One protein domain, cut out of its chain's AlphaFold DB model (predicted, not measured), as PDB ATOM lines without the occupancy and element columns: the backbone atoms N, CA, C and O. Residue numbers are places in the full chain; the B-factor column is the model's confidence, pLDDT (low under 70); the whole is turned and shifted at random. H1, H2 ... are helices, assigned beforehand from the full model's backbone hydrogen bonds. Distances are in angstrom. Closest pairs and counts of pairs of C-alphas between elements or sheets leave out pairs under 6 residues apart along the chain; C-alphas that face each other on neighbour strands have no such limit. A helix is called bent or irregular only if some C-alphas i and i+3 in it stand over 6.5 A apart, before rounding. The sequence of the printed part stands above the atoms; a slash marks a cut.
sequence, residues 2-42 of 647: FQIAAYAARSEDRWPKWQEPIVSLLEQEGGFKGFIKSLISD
ATOM      1  N   PHE A   2      35.589  -7.644  -5.842       74.62
ATOM      2  CA  PHE A   2      35.693  -8.006  -7.269       74.62
ATOM      3  C   PHE A   2      34.378  -7.927  -8.069       74.62
ATOM      4  O   PHE A   2      34.373  -7.381  -9.165       74.62
ATOM      5  N   GLN A   3      33.243  -8.372  -7.513       78.88
ATOM      6  CA  GLN A   3      31.935  -8.265  -8.187       78.88
ATOM      7  C   GLN A   3      31.481  -6.812  -8.417       78.88
ATOM      8  O   GLN A   3      30.906  -6.509  -9.456       78.88
ATOM      9  N   ILE A   4      31.764  -5.908  -7.471       79.25
ATOM     10  CA  ILE A   4      31.393  -4.486  -7.562       79.25
ATOM     11  C   ILE A   4      32.249  -3.792  -8.625       79.25
ATOM     12  O   ILE A   4      31.715  -3.090  -9.479       79.25
ATOM     13  N   ALA A   5      33.562  -4.047  -8.625       77.00
ATOM     14  CA  ALA A   5      34.476  -3.530  -9.644       77.00
ATOM     15  C   ALA A   5      34.119  -4.046 -11.051       77.00
ATOM     16  O   ALA A   5      34.090  -3.275 -12.008       77.00
ATOM     17  N   ALA A   6      33.768  -5.330 -11.163       78.19
ATOM     18  CA  ALA A   6      33.349  -5.952 -12.414       78.19
ATOM     19  C   ALA A   6      32.040  -5.366 -12.968       78.19
ATOM     20  O   ALA A   6      31.911  -5.174 -14.174       78.19
ATOM     21  N   TYR A   7      31.084  -5.042 -12.094       77.81
ATOM     22  CA  TYR A   7      29.832  -4.405 -12.499       77.81
ATOM     23  C   TYR A   7      30.032  -2.931 -12.882       77.81
ATOM     24  O   TYR A   7      29.461  -2.469 -13.865       77.81
ATOM     25  N   ALA A   8      30.895  -2.204 -12.162       75.62
ATOM     26  CA  ALA A   8      31.229  -0.810 -12.463       75.62
ATOM     27  C   ALA A   8      31.941  -0.637 -13.820       75.62
ATOM     28  O   ALA A   8      31.808   0.403 -14.460       75.62
ATOM     29  N   ALA A   9      32.668  -1.656 -14.286       75.19
ATOM     30  CA  ALA A   9      33.308  -1.659 -15.600       75.19
ATOM     31  C   ALA A   9      32.363  -2.035 -16.760       75.19
ATOM     32  O   ALA A   9      32.768  -1.964 -17.921       75.19
ATOM     33  N   ARG A  10      31.117  -2.436 -16.467       76.69
ATOM     34  CA  ARG A  10      30.138  -2.965 -17.432       76.69
ATOM     35  C   ARG A  10      29.325  -1.884 -18.164       76.69
ATOM     36  O   ARG A  10      28.203  -2.136 -18.600       76.69
ATOM     37  N   SER A  11      29.864  -0.677 -18.295       75.19
ATOM     38  CA  SER A  11      29.265   0.384 -19.110       75.19
ATOM     39  C   SER A  11      29.562   0.171 -20.603       75.19
ATOM     40  O   SER A  11      30.561  -0.461 -20.948       75.19
ATOM     41  N   GLU A  12      28.706   0.677 -21.501       68.81
ATOM     42  CA  GLU A  12      28.828   0.446 -22.958       68.81
ATOM     43  C   GLU A  12      30.180   0.896 -23.541       68.81
ATOM     44  O   GLU A  12      30.696   0.273 -24.466       68.81
ATOM     45  N   ASP A  13      30.788   1.930 -22.963       76.81
ATOM     46  CA  ASP A  13      32.065   2.519 -23.371       76.81
ATOM     47  C   ASP A  13      33.299   1.759 -22.847       76.81
ATOM     48  O   ASP A  13      34.354   1.751 -23.490       76.81
ATOM     49  N   ARG A  14      33.193   1.111 -21.681       77.94
ATOM     50  CA  ARG A  14      34.333   0.472 -20.993       77.94
ATOM     51  C   ARG A  14      34.338  -1.036 -21.154       77.94
ATOM     52  O   ARG A  14      35.412  -1.630 -21.268       77.94
ATOM     53  N   TRP A  15      33.162  -1.651 -21.210       85.12
ATOM     54  CA  TRP A  15      33.022  -3.100 -21.229       85.12
ATOM     55  C   TRP A  15      33.792  -3.777 -22.375       85.12
ATOM     56  O   TRP A  15      34.526  -4.715 -22.075       85.12
ATOM     57  N   PRO A  16      33.790  -3.281 -23.633       83.44
ATOM     58  CA  PRO A  16      34.554  -3.914 -24.716       83.44
ATOM     59  C   PRO A  16      36.066  -4.004 -24.458       83.44
ATOM     60  O   PRO A  16      36.720  -4.904 -24.974       83.44
ATOM     61  N   LYS A  17      36.630  -3.083 -23.663       83.44
ATOM     62  CA  LYS A  17      38.066  -3.047 -23.333       83.44
ATOM     63  C   LYS A  17      38.407  -3.829 -22.066       83.44
ATOM     64  O   LYS A  17      39.504  -4.363 -21.953       83.44
ATOM     65  N   TRP A  18      37.487  -3.869 -21.104       84.00
ATOM     66  CA  TRP A  18      37.736  -4.425 -19.771       84.00
ATOM     67  C   TRP A  18      37.111  -5.801 -19.542       84.00
ATOM     68  O   TRP A  18      37.455  -6.452 -18.558       84.00
ATOM     69  N   GLN A  19      36.244  -6.268 -20.446       85.69
ATOM     70  CA  GLN A  19      35.566  -7.558 -20.340       85.69
ATOM     71  C   GLN A  19      36.558  -8.711 -20.164       85.69
ATOM     72  O   GLN A  19      36.442  -9.466 -19.205       85.69
ATOM     73  N   GLU A  20      37.537  -8.843 -21.058       86.12
ATOM     74  CA  GLU A  20      38.489  -9.959 -21.037       86.12
ATOM     75  C   GLU A  20      39.426  -9.921 -19.809       86.12
ATOM     76  O   GLU A  20      39.483 -10.926 -19.095       86.12
ATOM     77  N   PRO A  21      40.048  -8.776 -19.440       87.69
ATOM     78  CA  PRO A  21      40.822  -8.672 -18.199       87.69
ATOM     79  C   PRO A  21      40.022  -9.006 -16.932       87.69
ATOM     80  O   PRO A  21      40.513  -9.716 -16.054       87.69
ATOM     81  N   ILE A  22      38.784  -8.513 -16.822       86.56
ATOM     82  CA  ILE A  22      37.942  -8.708 -15.631       86.56
ATOM     83  C   ILE A  22      37.448 -10.148 -15.530       86.56
ATOM     84  O   ILE A  22      37.451 -10.712 -14.438       86.56
ATOM     85  N   VAL A  23      37.039 -10.755 -16.648       86.88
ATOM     86  CA  VAL A  23      36.638 -12.168 -16.677       86.88
ATOM     87  C   VAL A  23      37.823 -13.053 -16.301       86.88
ATOM     88  O   VAL A  23      37.670 -13.895 -15.420       86.88
ATOM     89  N   SER A  24      39.011 -12.804 -16.863       87.69
ATOM     90  CA  SER A  24      40.217 -13.575 -16.536       87.69
ATOM     91  C   SER A  24      40.605 -13.462 -15.056       87.69
ATOM     92  O   SER A  24      40.974 -14.469 -14.453       87.69
ATOM     93  N   LEU A  25      40.502 -12.272 -14.453       88.62
ATOM     94  CA  LEU A  25      40.741 -12.069 -13.017       88.62
ATOM     95  C   LEU A  25      39.727 -12.837 -12.156       88.62
ATOM     96  O   LEU A  25      40.103 -13.522 -11.209       88.62
ATOM     97  N   LEU A  26      38.437 -12.768 -12.499       86.81
ATOM     98  CA  LEU A  26      37.377 -13.480 -11.775       86.81
ATOM     99  C   LEU A  26      37.485 -15.011 -11.909       86.81
ATOM    100  O   LEU A  26      37.060 -15.730 -11.004       86.81
ATOM    101  N   GLU A  27      38.018 -15.514 -13.026       88.06
ATOM    102  CA  GLU A  27      38.293 -16.942 -13.228       88.06
ATOM    103  C   GLU A  27      39.470 -17.427 -12.374       88.06
ATOM    104  O   GLU A  27      39.373 -18.503 -11.782       88.06
ATOM    105  N   GLN A  28      40.538 -16.625 -12.264       88.62
ATOM    106  CA  GLN A  28      41.714 -16.937 -11.440       88.62
ATOM    107  C   GLN A  28      41.398 -16.964  -9.939       88.62
ATOM    108  O   GLN A  28      41.856 -17.867  -9.242       88.62
ATOM    109  N   GLU A  29      40.585 -16.026  -9.449       86.69
ATOM    110  CA  GLU A  29      40.178 -15.964  -8.034       86.69
ATOM    111  C   GLU A  29      39.253 -17.130  -7.617       86.69
ATOM    112  O   GLU A  29      39.167 -17.481  -6.440       86.69
ATOM    113  N   GLY A  30      38.576 -17.773  -8.576       82.62
ATOM    114  CA  GLY A  30      37.696 -18.918  -8.326       82.62
ATOM    115  C   GLY A  30      36.353 -18.558  -7.666       82.62
ATOM    116  O   GLY A  30      36.121 -17.458  -7.182       82.62
ATOM    117  N   GLY A  31      35.381 -19.480  -7.697       82.88
ATOM    118  CA  GLY A  31      34.063 -19.289  -7.055       82.88
ATOM    119  C   GLY A  31      33.065 -18.363  -7.779       82.88
ATOM    120  O   GLY A  31      31.885 -18.357  -7.433       82.88
ATOM    121  N   PHE A  32      33.469 -17.648  -8.836       85.50
ATOM    122  CA  PHE A  32      32.614 -16.679  -9.549       85.50
ATOM    123  C   PHE A  32      31.927 -17.207 -10.819       85.50
ATOM    124  O   PHE A  32      31.318 -16.426 -11.546       85.50
ATOM    125  N   LYS A  33      31.952 -18.516 -11.104       83.69
ATOM    126  CA  LYS A  33      31.457 -19.097 -12.375       83.69
ATOM    127  C   LYS A  33      30.030 -18.663 -12.761       83.69
ATOM    128  O   LYS A  33      29.769 -18.337 -13.916       83.69
ATOM    129  N   GLY A  34      29.104 -18.631 -11.797       80.50
ATOM    130  CA  GLY A  34      27.728 -18.163 -12.023       80.50
ATOM    131  C   GLY A  34      27.636 -16.653 -12.276       80.50
ATOM    132  O   GLY A  34      26.851 -16.211 -13.114       80.50
ATOM    133  N   PHE A  35      28.485 -15.872 -11.607       81.94
ATOM    134  CA  PHE A  35      28.568 -14.426 -11.779       81.94
ATOM    135  C   PHE A  35      29.199 -14.052 -13.124       81.94
ATOM    136  O   PHE A  35      28.620 -13.244 -13.834       81.94
ATOM    137  N   ILE A  36      30.294 -14.704 -13.538       84.00
ATOM    138  CA  ILE A  36      30.916 -14.533 -14.865       84.00
ATOM    139  C   ILE A  36      29.887 -14.787 -15.973       84.00
ATOM    140  O   ILE A  36      29.741 -13.977 -16.887       84.00
ATOM    141  N   LYS A  37      29.095 -15.863 -15.853       83.19
ATOM    142  CA  LYS A  37      28.016 -16.163 -16.805       83.19
ATOM    143  C   LYS A  37      26.982 -15.030 -16.891       83.19
ATOM    144  O   LYS A  37      26.572 -14.671 -17.990       83.19
ATOM    145  N   SER A  38      26.589 -14.456 -15.751       80.69
ATOM    146  CA  SER A  38      25.665 -13.312 -15.675       80.69
ATOM    147  C   SER A  38      26.285 -11.990 -16.167       80.69
ATOM    148  O   SER A  38      25.592 -11.129 -16.721       80.69
ATOM    149  N   LEU A  39      27.596 -11.829 -15.991       79.75
ATOM    150  CA  LEU A  39      28.368 -10.654 -16.388       79.75
ATOM    151  C   LEU A  39      28.568 -10.592 -17.912       79.75
ATOM    152  O   LEU A  39      28.523  -9.515 -18.496       79.75
ATOM    153  N   ILE A  40      28.729 -11.748 -18.562       81.06
ATOM    154  CA  ILE A  40      28.875 -11.862 -20.023       81.06
ATOM    155  C   ILE A  40      27.508 -11.835 -20.732       81.06
ATOM    156  O   ILE A  40      27.404 -11.336 -21.850       81.06
ATOM    157  N   SER A  41      26.438 -12.336 -20.105       79.94
ATOM    158  CA  SER A  41      25.106 -12.361 -20.727       79.94
ATOM    159  C   SER A  41      24.511 -10.958 -20.847       79.94
ATOM    160  O   SER A  41      24.287 -10.341 -19.811       79.94
ATOM    161  N   ASP A  42      24.197 -10.465 -22.052       74.25
ATOM    162  CA  ASP A  42      23.474  -9.192 -22.233       74.25
ATOM    163  C   ASP A  42      22.048  -9.311 -21.650       74.25
ATOM    164  O   ASP A  42      21.203  -9.992 -22.245       74.25
TER     165      ASP A  42
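Overview. This is residues 2 to 42 of the 647 residues of an uncharacterized protein of Roseibium sp. TrichSKD4 (UniProt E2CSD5). Three helices lie side by side with their lines almost aligned, their centres making a triangle, in a small up-and-down bundle in which H2 is the longest and H1 and H3 are two shorter rods along it. The bundle is modestly closed: H2 and H3 form a helical hairpin, while H1 is held more loosely beside them, and the two links turn at opposite ends. The printed part has 41 residues with three named helices, H1, H2 and H3 in that order along the chain, and no named strand; the class is all helix. The whole is compact, with a radius of gyration of the C-alphas of 9.3 A, and elongated in outline, spanning 27 by 17 by 16 A.

Along the chain. H1 is residues 2 to 8, from C-alpha 2 at (35.693, -8.006, -7.269) to C-alpha 8 at (31.229, -0.810, -12.463), 9.9 A from first to last C-alpha. Residues 9 to 14 lead to H2, residues 15 to 29, which is 19.8 A long and begins with C-alpha 15 at (33.022, -3.100, -21.229). H2 is irregular: C-alphas 17 and 20 are 7.3 A apart, against about 5 A in a regular helix, and its line is a rough one. After residues 30 to 32 comes H3, residues 33 to 40, 10.8 A long, ending with C-alpha 40 at (28.875, -11.862, -20.023).

Arrangement. H1 and H2 are close but not clearly touching, with the C-alphas of Ala 6 and Ile 22 the closest at 6.2 A. They run opposite ways at a shallow tilt of 9 degrees. H2 and H3 touch, and their closest C-alphas, those of Val 23 and Ile 36, are 6.5 A apart. They run opposite ways at a shallow tilt of 4 degrees, a helical hairpin. H1 and H3 only just touch, with 3 pairs of C-alphas within 8 A, the closest being those of Tyr 7 and Leu 39 at 7.5 A. These two run the same way at a shallow tilt of 13 degrees. In H1 and H3 every O i to N i+4 pair is within hydrogen-bond range; in H2 9 of 11 are.

Size, cuts and confidence. The two C-alphas farthest apart are those of Asp 13 and Gly 31, at 27.3 A; the first lies in the link from H1 to H2, the second in the link from H2 to H3. The C-alphas of Phe 2 and Asp 42, the first and last printed residues, are 19.4 A apart. The printed part has no cut. The link from H1 to H2 is short and the link from H2 to H3 is tight; neither is long. The mean pLDDT of the printed part is 81.6, and residue 12 alone is under 70.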